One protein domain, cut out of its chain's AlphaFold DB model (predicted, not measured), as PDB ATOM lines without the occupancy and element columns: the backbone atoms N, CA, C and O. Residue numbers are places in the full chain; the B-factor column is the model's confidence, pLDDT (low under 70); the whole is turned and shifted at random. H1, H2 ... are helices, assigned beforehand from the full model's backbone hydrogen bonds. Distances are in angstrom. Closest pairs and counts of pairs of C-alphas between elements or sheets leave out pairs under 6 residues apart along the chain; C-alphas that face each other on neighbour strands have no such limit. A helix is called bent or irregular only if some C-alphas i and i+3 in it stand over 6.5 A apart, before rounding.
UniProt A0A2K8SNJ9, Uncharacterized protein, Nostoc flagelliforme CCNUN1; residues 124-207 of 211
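AT A GLANCE: This is residues 124 to 207 of the 211 residues of an uncharacterized protein of Nostoc flagelliforme CCNUN1 (UniProt A0A2K8SNJ9). One long helix, H1, runs along one side of the model and makes its longest axis; H2 folds back across its later part, and H3 crosses its earlier part about at right angles, then turns sharply at a kink near residue 183. The short H4 packs on H2 and on the later part of H3, on the side away from H1. The printed part has 84 residues with four named helices, H1, H2, H3 and H4 in chain order, and no named strand; the class is all helix, and the helix packing is mostly crossed. The whole is compact, with a radius of gyration of the C-alphas of 11.7 A and spans of 36 by 24 by 21 A.

HOW THE PARTS SIT: Start with H1, residues 124 to 146, and look next at H2, residues 152 to 168. They touch, opposite ways at a steep tilt of 55 degrees, and the closest C-alphas are those of Leu 139 and Val 162, 6.1 A apart; H1 takes part with residues 136 to 144 alone. Then find H3, residues 170 to 189, which touches H1 at residues 125 to 135 alone: their lines are about perpendicular, at 81 degrees, and the closest C-alphas, those of Leu 129 and Ala 179, are 4.5 A apart. H2 and H3 only just touch, with 3 pairs of C-alphas within 8 A, and only at the corner by their link; the closest are Ile 166 and Lys 173, 5.3 A apart. Last comes H4, residues 197 to 205. It touches H2, running the same way at a steep tilt of 46 degrees, and the closest C-alphas, those of Val 159 and Leu 200, are 5.4 A apart. It also touches H3, at residues 180 to 189 of H3 alone, with the C-alphas of Thr 185 and Leu 201 closest at 5.8 A. H1 and H4 are near each other. In H2 and H4 every O i to N i+4 pair is within hydrogen-bond range; in H1 it is 18 of 19 and in H3 12 of 16.

IN THESE COORDINATES: Find C-alpha 124 at (15.882, 15.430, -4.915); from there H1 runs 33.7 A to C-alpha 146 at (-0.294, 11.684, 24.360). H2 runs 24.6 A from Pro 152 to Arg 168. H3 measures 21.7 A from Pro 170 to Lys 189; look at its kink of 105 degrees near residue 183, where it is irregular, with C-alphas 182 and 185 9.7 A apart. H4 runs 12.0 A from Val 197 to C-alpha 205 at (10.828, -1.675, 6.109).

THE WHOLE: The two C-alphas farthest apart are those of Glu 124 and Thr 151, 36.9 A. The printed part has no cut. The links from H1 to H2 and from H2 to H3 are tight, that from H3 to H4 is short, and no link is long. The mean pLDDT of the printed part is 85.8, and residue 153 alone is under 70.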
ATOM      1  N   GLU A 124      17.273  15.858  -5.085       79.44
ATOM      2  CA  GLU A 124      15.882  15.430  -4.915       79.44
ATOM      3  C   GLU A 124      15.762  14.297  -3.889       79.44
ATOM      4  O   GLU A 124      14.858  14.299  -3.057       79.44
ATOM      5  N   GLN A 125      16.696  13.339  -3.895       80.88
ATOM      6  CA  GLN A 125      16.734  12.258  -2.905       80.88
ATOM      7  C   GLN A 125      17.021  12.785  -1.496       80.88
ATOM      8  O   GLN A 125      16.372  12.354  -0.544       80.88
ATOM      9  N   ARG A 126      17.946  13.745  -1.355       83.56
ATOM     10  CA  ARG A 126      18.229  14.392  -0.061       83.56
ATOM     11  C   ARG A 126      17.030  15.161   0.456       83.56
ATOM     12  O   ARG A 126      16.729  15.081   1.640       83.56
ATOM     13  N   GLN A 127      16.358  15.884  -0.435       85.12
ATOM     14  CA  GLN A 127      15.157  16.620  -0.086       85.12
ATOM     15  C   GLN A 127      14.051  15.669   0.382       85.12
ATOM     16  O   GLN A 127      13.534  15.848   1.478       85.12
ATOM     17  N   ASN A 128      13.751  14.615  -0.380       84.94
ATOM     18  CA  ASN A 128      12.734  13.633   0.001       84.94
ATOM     19  C   ASN A 128      13.054  12.937   1.331       84.94
ATOM     20  O   ASN A 128      12.155  12.756   2.150       84.94
ATOM     21  N   LEU A 129      14.321  12.579   1.568       90.50
ATOM     22  CA  LEU A 129      14.763  11.978   2.827       90.50
ATOM     23  C   LEU A 129      14.584  12.939   4.011       90.50
ATOM     24  O   LEU A 129      14.020  12.553   5.032       90.50
ATOM     25  N   ALA A 130      15.034  14.187   3.866       90.88
ATOM     26  CA  ALA A 130      14.934  15.196   4.915       90.88
ATOM     27  C   ALA A 130      13.476  15.560   5.227       90.88
ATOM     28  O   ALA A 130      13.107  15.666   6.393       90.88
ATOM     29  N   GLU A 131      12.637  15.705   4.199       92.38
ATOM     30  CA  GLU A 131      11.209  15.967   4.371       92.38
ATOM     31  C   GLU A 131      10.504  14.781   5.048       92.38
ATOM     32  O   GLU A 131       9.743  14.986   5.989       92.38
ATOM     33  N   ALA A 132      10.791  13.539   4.632       93.81
ATOM     34  CA  ALA A 132      10.205  12.348   5.253       93.81
ATOM     35  C   ALA A 132      10.596  12.238   6.730       93.81
ATOM     36  O   ALA A 132       9.745  11.973   7.578       93.81
ATOM     37  N   ALA A 133      11.878  12.455   7.040       94.38
ATOM     38  CA  ALA A 133      12.369  12.432   8.409       94.38
ATOM     39  C   ALA A 133      11.711  13.527   9.258       94.38
ATOM     40  O   ALA A 133      11.280  13.249  10.374       94.38
ATOM     41  N   ALA A 134      11.571  14.746   8.727       95.62
ATOM     42  CA  ALA A 134      10.918  15.844   9.432       95.62
ATOM     43  C   ALA A 134       9.446  15.533   9.750       95.62
ATOM     44  O   ALA A 134       9.016  15.719  10.889       95.62
ATOM     45  N   ASP A 135       8.693  15.006   8.782       95.12
ATOM     46  CA  ASP A 135       7.291  14.639   8.989       95.12
ATOM     47  C   ASP A 135       7.140  13.497  10.004       95.12
ATOM     48  O   ASP A 135       6.306  13.572  10.909       95.12
ATOM     49  N   ILE A 136       7.972  12.453   9.896       94.88
ATOM     50  CA  ILE A 136       7.974  11.329  10.841       94.88
ATOM     51  C   ILE A 136       8.346  11.815  12.248       94.88
ATOM     52  O   ILE A 136       7.670  11.458  13.213       94.88
ATOM     53  N   GLN A 137       9.382  12.647  12.382       95.12
ATOM     54  CA  GLN A 137       9.790  13.212  13.669       95.12
ATOM     55  C   GLN A 137       8.664  14.045  14.279       95.12
ATOM     56  O   GLN A 137       8.413  13.968  15.482       95.12
ATOM     57  N   GLN A 138       7.964  14.831  13.460       95.06
ATOM     58  CA  GLN A 138       6.837  15.625  13.925       95.06
ATOM     59  C   GLN A 138       5.701  14.732  14.435       95.06
ATOM     60  O   GLN A 138       5.188  14.991  15.523       95.06
ATOM     61  N   LEU A 139       5.347  13.669  13.707       94.62
ATOM     62  CA  LEU A 139       4.335  12.705  14.150       94.62
ATOM     63  C   LEU A 139       4.737  12.017  15.457       94.62
ATOM     64  O   LEU A 139       3.933  11.940  16.384       94.62
ATOM     65  N   LEU A 140       5.990  11.570  15.558       92.50
ATOM     66  CA  LEU A 140       6.525  10.949  16.768       92.50
ATOM     67  C   LEU A 140       6.469  11.905  17.962       92.50
ATOM     68  O   LEU A 140       6.006  11.519  19.030       92.50
ATOM     69  N   ASN A 141       6.860  13.167  17.776       91.44
ATOM     70  CA  ASN A 141       6.805  14.180  18.827       91.44
ATOM     71  C   ASN A 141       5.365  14.499  19.250       91.44
ATOM     72  O   ASN A 141       5.102  14.640  20.442       91.44
ATOM     73  N   GLN A 142       4.437  14.619  18.295       90.88
ATOM     74  CA  GLN A 142       3.023  14.891  18.570       90.88
ATOM     75  C   GLN A 142       2.378  13.744  19.349       90.88
ATOM     76  O   GLN A 142       1.727  13.972  20.367       90.88
ATOM     77  N   LEU A 143       2.596  12.507  18.903       87.50
ATOM     78  CA  LEU A 143       2.040  11.324  19.549       87.50
ATOM     79  C   LEU A 143       2.734  11.027  20.883       87.50
ATOM     80  O   LEU A 143       2.066  10.626  21.832       87.50
ATOM     81  N   GLY A 144       4.026  11.328  21.013       82.56
ATOM     82  CA  GLY A 144       4.774  11.203  22.265       82.56
ATOM     83  C   GLY A 144       4.276  12.110  23.400       82.56
ATOM     84  O   GLY A 144       4.576  11.845  24.560       82.56
ATOM     85  N   GLN A 145       3.487  13.155  23.107       83.88
ATOM     86  CA  GLN A 145       2.812  13.950  24.146       83.88
ATOM     87  C   GLN A 145       1.601  13.224  24.749       83.88
ATOM     88  O   GLN A 145       1.271  13.435  25.914       83.88
ATOM     89  N   ALA A 146       0.917  12.397  23.954       81.25
ATOM     90  CA  ALA A 146      -0.294  11.684  24.360       81.25
ATOM     91  C   ALA A 146      -0.005  10.259  24.852       81.25
ATOM     92  O   ALA A 146      -0.770   9.708  25.645       81.25
ATOM     93  N   TYR A 147       1.101   9.672  24.396       78.75
ATOM     94  CA  TYR A 147       1.464   8.288  24.646       78.75
ATOM     95  C   TYR A 147       2.885   8.210  25.224       78.75
ATOM     96  O   TYR A 147       3.828   8.691  24.589       78.75
ATOM     97  N   PRO A 148       3.076   7.599  26.408       80.12
ATOM     98  CA  PRO A 148       4.412   7.358  26.943       80.12
ATOM     99  C   PRO A 148       5.198   6.395  26.038       80.12
ATOM    100  O   PRO A 148       4.631   5.726  25.177       80.12
ATOM    101  N   THR A 149       6.521   6.338  26.215       79.81
ATOM    102  CA  THR A 149       7.441   5.500  25.415       79.81
ATOM    103  C   THR A 149       8.499   4.800  26.278       79.81
ATOM    104  O   THR A 149       9.581   4.438  25.806       79.81
ATOM    105  N   ASN A 150       8.196   4.599  27.562       79.19
ATOM    106  CA  ASN A 150       9.123   4.058  28.555       79.19
ATOM    107  C   ASN A 150       9.218   2.529  28.477       79.19
ATOM    108  O   ASN A 150      10.266   1.960  28.778       79.19
ATOM    109  N   THR A 151       8.148   1.860  28.045       73.56
ATOM    110  CA  THR A 151       8.108   0.399  27.883       73.56
ATOM    111  C   THR A 151       8.065  -0.024  26.408       73.56
ATOM    112  O   THR A 151       7.709   0.773  25.538       73.56
ATOM    113  N   PRO A 152       8.418  -1.281  26.076       72.06
ATOM    114  CA  PRO A 152       8.273  -1.791  24.711       72.06
ATOM    115  C   PRO A 152       6.839  -1.684  24.165       72.06
ATOM    116  O   PRO A 152       6.662  -1.276  23.021       72.06
ATOM    117  N   LEU A 153       5.830  -1.979  24.994       68.50
ATOM    118  CA  LEU A 153       4.414  -1.884  24.620       68.50
ATOM    119  C   LEU A 153       4.011  -0.437  24.312       68.50
ATOM    120  O   LEU A 153       3.388  -0.147  23.296       68.50
ATOM    121  N   GLU A 154       4.430   0.489  25.166       75.50
ATOM    122  CA  GLU A 154       4.198   1.921  24.997       75.50
ATOM    123  C   GLU A 154       4.799   2.463  23.689       75.50
ATOM    124  O   GLU A 154       4.121   3.143  22.919       75.50
ATOM    125  N   LYS A 155       6.042   2.079  23.366       78.12
ATOM    126  CA  LYS A 155       6.678   2.434  22.085       78.12
ATOM    127  C   LYS A 155       5.882   1.925  20.887       78.12
ATOM    128  O   LYS A 155       5.788   2.615  19.878       78.12
ATOM    129  N   GLN A 156       5.302   0.738  20.995       70.75
ATOM    130  CA  GLN A 156       4.541   0.112  19.922       70.75
ATOM    131  C   GLN A 156       3.179   0.776  19.684       70.75
ATOM    132  O   GLN A 156       2.753   0.890  18.532       70.75
ATOM    133  N   ILE A 157       2.518   1.254  20.743       75.94
ATOM    134  CA  ILE A 157       1.301   2.069  20.623       75.94
ATOM    135  C   ILE A 157       1.613   3.324  19.801       75.94
ATOM    136  O   ILE A 157       0.925   3.595  18.818       75.94
ATOM    137  N   VAL A 158       2.709   4.023  20.123       85.06
ATOM    138  CA  VAL A 158       3.152   5.192  19.345       85.06
ATOM    139  C   VAL A 158       3.422   4.827  17.890       85.06
ATOM    140  O   VAL A 158       2.927   5.510  16.999       85.06
ATOM    141  N   VAL A 159       4.156   3.741  17.626       84.25
ATOM    142  CA  VAL A 159       4.439   3.291  16.250       84.25
ATOM    143  C   VAL A 159       3.154   3.011  15.478       84.25
ATOM    144  O   VAL A 159       3.026   3.433  14.336       84.25
ATOM    145  N   THR A 160       2.187   2.344  16.100       79.75
ATOM    146  CA  THR A 160       0.916   1.995  15.460       79.75
ATOM    147  C   THR A 160       0.123   3.244  15.074       79.75
ATOM    148  O   THR A 160      -0.416   3.311  13.971       79.75
ATOM    149  N   GLU A 161       0.078   4.251  15.946       85.62
ATOM    150  CA  GLU A 161      -0.574   5.525  15.634       85.62
ATOM    151  C   GLU A 161       0.184   6.308  14.552       85.62
ATOM    152  O   GLU A 161      -0.444   6.819  13.627       85.62
ATOM    153  N   VAL A 162       1.523   6.321  14.578       91.25
ATOM    154  CA  VAL A 162       2.332   6.931  13.505       91.25
ATOM    155  C   VAL A 162       2.035   6.277  12.154       91.25
ATOM    156  O   VAL A 162       1.805   6.982  11.174       91.25
ATOM    157  N   LEU A 163       2.003   4.942  12.085       86.50
ATOM    158  CA  LEU A 163       1.719   4.219  10.841       86.50
ATOM    159  C   LEU A 163       0.320   4.541  10.307       86.50
ATOM    160  O   LEU A 163       0.185   4.807   9.115       86.50
ATOM    161  N   LYS A 164      -0.701   4.599  11.175       86.50
ATOM    162  CA  LYS A 164      -2.062   5.009  10.784       86.50
ATOM    163  C   LYS A 164      -2.086   6.416  10.193       86.50
ATOM    164  O   LYS A 164      -2.750   6.633   9.183       86.50
ATOM    165  N   GLU A 165      -1.385   7.369  10.804       90.12
ATOM    166  CA  GLU A 165      -1.326   8.747  10.307       90.12
ATOM    167  C   GLU A 165      -0.591   8.845   8.963       90.12
ATOM    168  O   GLU A 165      -1.039   9.561   8.065       90.12
ATOM    169  N   ILE A 166       0.473   8.060   8.768       91.56
ATOM    170  CA  ILE A 166       1.152   7.972   7.469       91.56
ATOM    171  C   ILE A 166       0.231   7.338   6.415       91.56
ATOM    172  O   ILE A 166       0.111   7.869   5.315       91.56
ATOM    173  N   GLU A 167      -0.464   6.243   6.730       88.50
ATOM    174  CA  GLU A 167      -1.387   5.581   5.797       88.50
ATOM    175  C   GLU A 167      -2.578   6.458   5.398       88.50
ATOM    176  O   GLU A 167      -3.024   6.412   4.250       88.50
ATOM    177  N   ARG A 168      -3.078   7.285   6.324       91.62
ATOM    178  CA  ARG A 168      -4.159   8.253   6.074       91.62
ATOM    179  C   ARG A 168      -3.736   9.420   5.189       91.62
ATOM    180  O   ARG A 168      -4.607  10.105   4.654       91.62
ATOM    181  N   ASN A 169      -2.435   9.652   5.027       92.50
ATOM    182  CA  ASN A 169      -1.885  10.737   4.228       92.50
ATOM    183  C   ASN A 169      -1.101  10.178   3.023       92.50
ATOM    184  O   ASN A 169       0.098   9.916   3.134       92.50
ATOM    185  N   PRO A 170      -1.739  10.033   1.842       89.62
ATOM    186  CA  PRO A 170      -1.105   9.449   0.657       89.62
ATOM    187  C   PRO A 170       0.193  10.145   0.237       89.62
ATOM    188  O   PRO A 170       1.137   9.484  -0.190       89.62
ATOM    189  N   THR A 171       0.260  11.470   0.389       91.62
ATOM    190  CA  THR A 171       1.456  12.259   0.065       91.62
ATOM    191  C   THR A 171       2.606  11.918   1.005       91.62
ATOM    192  O   THR A 171       3.722  11.674   0.549       91.62
ATOM    193  N   LEU A 172       2.331  11.850   2.312       93.06
ATOM    194  CA  LEU A 172       3.329  11.453   3.302       93.06
ATOM    195  C   LEU A 172       3.777  10.007   3.076       93.06
ATOM    196  O   LEU A 172       4.973   9.744   3.037       93.06
ATOM    197  N   LYS A 173       2.841   9.082   2.840       91.31
ATOM    198  CA  LYS A 173       3.164   7.684   2.528       91.31
ATOM    199  C   LYS A 173       4.108   7.569   1.330       91.31
ATOM    200  O   LYS A 173       5.131   6.895   1.427       91.31
ATOM    201  N   ALA A 174       3.811   8.262   0.229       89.69
ATOM    202  CA  ALA A 174       4.662   8.266  -0.960       89.69
ATOM    203  C   ALA A 174       6.064   8.822  -0.666       89.69
ATOM    204  O   ALA A 174       7.062   8.265  -1.124       89.69
ATOM    205  N   ARG A 175       6.155   9.886   0.140       90.19
ATOM    206  CA  ARG A 175       7.430  10.480   0.553       90.19
ATOM    207  C   ARG A 175       8.252   9.530   1.428       90.19
ATOM    208  O   ARG A 175       9.445   9.375   1.184       90.19
ATOM    209  N   VAL A 176       7.621   8.850   2.386       91.88
ATOM    210  CA  VAL A 176       8.273   7.846   3.244       91.88
ATOM    211  C   VAL A 176       8.794   6.675   2.412       91.88
ATOM    212  O   VAL A 176       9.960   6.312   2.542       91.88
ATOM    213  N   ILE A 177       7.988   6.142   1.487       88.75
ATOM    214  CA  ILE A 177       8.424   5.087   0.557       88.75
ATOM    215  C   ILE A 177       9.579   5.580  -0.326       88.75
ATOM    216  O   ILE A 177      10.557   4.860  -0.520       88.75
ATOM    217  N   GLY A 178       9.511   6.811  -0.835       87.19
ATOM    218  CA  GLY A 178      10.579   7.417  -1.630       87.19
ATOM    219  C   GLY A 178      11.890   7.571  -0.854       87.19
ATOM    220  O   GLY A 178      12.952   7.229  -1.371       87.19
ATOM    221  N   ALA A 179      11.820   8.022   0.400       89.25
ATOM    222  CA  ALA A 179      12.970   8.130   1.295       89.25
ATOM    223  C   ALA A 179      13.585   6.758   1.602       89.25
ATOM    224  O   ALA A 179      14.803   6.596   1.521       89.25
ATOM    225  N   LEU A 180      12.745   5.751   1.860       87.31
ATOM    226  CA  LEU A 180      13.173   4.364   2.045       87.31
ATOM    227  C   LEU A 180      13.848   3.810   0.783       87.31
ATOM    228  O   LEU A 180      14.903   3.197   0.886       87.31
ATOM    229  N   LYS A 181      13.290   4.039  -0.411       83.25
ATOM    230  CA  LYS A 181      13.895   3.608  -1.688       83.25
ATOM    231  C   LYS A 181      15.223   4.328  -1.970       83.25
ATOM    232  O   LYS A 181      16.119   3.739  -2.564       83.25
ATOM    233  N   ALA A 182      15.358   5.589  -1.554       80.44
ATOM    234  CA  ALA A 182      16.560   6.383  -1.792       80.44
ATOM    235  C   ALA A 182      17.698   6.078  -0.807       80.44
ATOM    236  O   ALA A 182      18.848   6.004  -1.231       80.44
ATOM    237  N   GLY A 183      17.397   5.935   0.489       78.38
ATOM    238  CA  GLY A 183      18.404   5.845   1.555       78.38
ATOM    239  C   GLY A 183      18.248   4.690   2.538       78.38
ATOM    240  O   GLY A 183      19.131   4.502   3.372       78.38
ATOM    241  N   GLY A 184      17.184   3.898   2.436       85.06
ATOM    242  CA  GLY A 184      16.898   2.816   3.373       85.06
ATOM    243  C   GLY A 184      16.534   3.308   4.775       85.06
ATOM    244  O   GLY A 184      16.432   4.507   5.051       85.06
ATOM    245  N   THR A 185      16.329   2.357   5.681       84.44
ATOM    246  CA  THR A 185      15.976   2.621   7.080       84.44
ATOM    247  C   THR A 185      17.118   3.266   7.859       84.44
ATOM    248  O   THR A 185      16.856   4.128   8.694       84.44
ATOM    249  N   GLU A 186      18.377   2.939   7.557       83.94
ATOM    250  CA  GLU A 186      19.537   3.522   8.251       83.94
ATOM    251  C   GLU A 186      19.695   5.028   7.978       83.94
ATOM    252  O   GLU A 186      19.959   5.779   8.911       83.94
ATOM    253  N   ALA A 187      19.431   5.512   6.758       84.62
ATOM    254  CA  ALA A 187      19.491   6.952   6.482       84.62
ATOM    255  C   ALA A 187      18.374   7.736   7.193       84.62
ATOM    256  O   ALA A 187      18.589   8.858   7.644       84.62
ATOM    257  N   LEU A 188      17.178   7.148   7.324       89.12
ATOM    258  CA  LEU A 188      16.098   7.742   8.119       89.12
ATOM    259  C   LEU A 188      16.433   7.727   9.614       89.12
ATOM    260  O   LEU A 188      16.183   8.705  10.308       89.12
ATOM    261  N   LYS A 189      17.028   6.641  10.110       87.88
ATOM    262  CA  LYS A 189      17.428   6.483  11.513       87.88
ATOM    263  C   LYS A 189      18.387   7.562  11.992       87.88
ATOM    264  O   LYS A 189      18.253   8.015  13.119       87.88
ATOM    265  N   GLU A 190      19.329   7.978  11.147       88.25
ATOM    266  CA  GLU A 190      20.284   9.047  11.472       88.25
ATOM    267  C   GLU A 190      19.619  10.419  11.657       88.25
ATOM    268  O   GLU A 190      20.178  11.291  12.321       88.25
ATOM    269  N   LEU A 191      18.428  10.613  11.086       90.06
ATOM    270  CA  LEU A 191      17.693  11.877  11.111       90.06
ATOM    271  C   LEU A 191      16.559  11.899  12.144       90.06
ATOM    272  O   LEU A 191      15.949  12.948  12.351       90.06
ATOM    273  N   LEU A 192      16.264  10.758  12.766       92.25
ATOM    274  CA  LEU A 192      15.157  10.596  13.698       92.25
ATOM    275  C   LEU A 192      15.671  10.411  15.126       92.25
ATOM    276  O   LEU A 192      16.390   9.460  15.430       92.25
ATOM    277  N   ASP A 193      15.223  11.279  16.025       93.19
ATOM    278  CA  ASP A 193      15.566  11.252  17.444       93.19
ATOM    279  C   ASP A 193      14.315  10.970  18.278       93.19
ATOM    280  O   ASP A 193      13.590  11.877  18.693       93.19
ATOM    281  N   HIS A 194      14.000   9.683  18.461       88.88
ATOM    282  CA  HIS A 194      12.885   9.262  19.306       88.88
ATOM    283  C   HIS A 194      13.035   7.798  19.790       88.88
ATOM    284  O   HIS A 194      13.467   6.920  19.034       88.88
ATOM    285  N   PRO A 195      12.628   7.458  21.032       85.06
ATOM    286  CA  PRO A 195      12.803   6.120  21.618       85.06
ATOM    287  C   PRO A 195      12.078   4.977  20.888       85.06
ATOM    288  O   PRO A 195      12.395   3.807  21.135       85.06
ATOM    289  N   ALA A 196      11.114   5.299  20.021       86.06
ATOM    290  CA  ALA A 196      10.358   4.350  19.200       86.06
ATOM    291  C   ALA A 196      10.886   4.193  17.755       86.06
ATOM    292  O   ALA A 196      10.347   3.381  17.009       86.06
ATOM    293  N   VAL A 197      11.940   4.921  17.355       88.75
ATOM    294  CA  VAL A 197      12.445   4.950  15.962       88.75
ATOM    295  C   VAL A 197      12.812   3.569  15.443       88.75
ATOM    296  O   VAL A 197      12.379   3.198  14.362       88.75
ATOM    297  N   ASN A 198      13.552   2.775  16.216       84.62
ATOM    298  CA  ASN A 198      13.980   1.450  15.757       84.62
ATOM    299  C   ASN A 198      12.792   0.521  15.453       84.62
ATOM    300  O   ASN A 198      12.853  -0.249  14.502       84.62
ATOM    301  N   VAL A 199      11.717   0.622  16.242       81.62
ATOM    302  CA  VAL A 199      10.497  -0.176  16.054       81.62
ATOM    303  C   VAL A 199       9.695   0.359  14.864       81.62
ATOM    304  O   VAL A 199       9.197  -0.421  14.057       81.62
ATOM    305  N   LEU A 200       9.615   1.687  14.713       85.94
ATOM    306  CA  LEU A 200       8.972   2.317  13.560       85.94
ATOM    307  C   LEU A 200       9.654   1.913  12.250       85.94
ATOM    308  O   LEU A 200       8.978   1.518  11.308       85.94
ATOM    309  N   LEU A 201      10.984   2.002  12.189       85.19
ATOM    310  CA  LEU A 201      11.749   1.693  10.985       85.19
ATOM    311  C   LEU A 201      11.595   0.233  10.575       85.19
ATOM    312  O   LEU A 201      11.382  -0.025   9.398       85.19
ATOM    313  N   ALA A 202      11.614  -0.695  11.534       81.56
ATOM    314  CA  ALA A 202      11.356  -2.106  11.268       81.56
ATOM    315  C   ALA A 202       9.958  -2.345  10.668       81.56
ATOM    316  O   ALA A 202       9.796  -3.178   9.779       81.56
ATOM    317  N   ALA A 203       8.945  -1.601  11.122       79.88
ATOM    318  CA  ALA A 203       7.601  -1.686  10.558       79.88
ATOM    319  C   ALA A 203       7.510  -1.058   9.154       79.88
ATOM    320  O   ALA A 203       6.852  -1.612   8.273       79.88
ATOM    321  N   LEU A 204       8.191   0.070   8.935       82.81
ATOM    322  CA  LEU A 204       8.256   0.765   7.646       82.81
ATOM    323  C   LEU A 204       9.056  -0.009   6.587       82.81
ATOM    324  O   LEU A 204       8.768   0.115   5.399       82.81
ATOM    325  N   GLU A 205      10.034  -0.816   6.996       76.19
ATOM    326  CA  GLU A 205      10.828  -1.675   6.109       76.19
ATOM    327  C   GLU A 205       9.926  -2.626   5.305       76.19
ATOM    328  O   GLU A 205      10.102  -2.787   4.100       76.19
ATOM    329  N   GLY A 206       8.859  -3.140   5.930       71.31
ATOM    330  CA  GLY A 206       7.854  -3.980   5.272       71.31
ATOM    331  C   GLY A 206       7.038  -3.285   4.172       71.31
ATOM    332  O   GLY A 206       6.307  -3.955   3.447       71.31
ATOM    333  N   TRP A 207       7.138  -1.959   4.016       73.06
ATOM    334  CA  TRP A 207       6.492  -1.225   2.921       73.06
ATOM    335  C   TRP A 207       7.340  -1.145   1.650       73.06
ATOM    336  O   TRP A 207       6.815  -0.742   0.613       73.06
TER     337      TRP A 207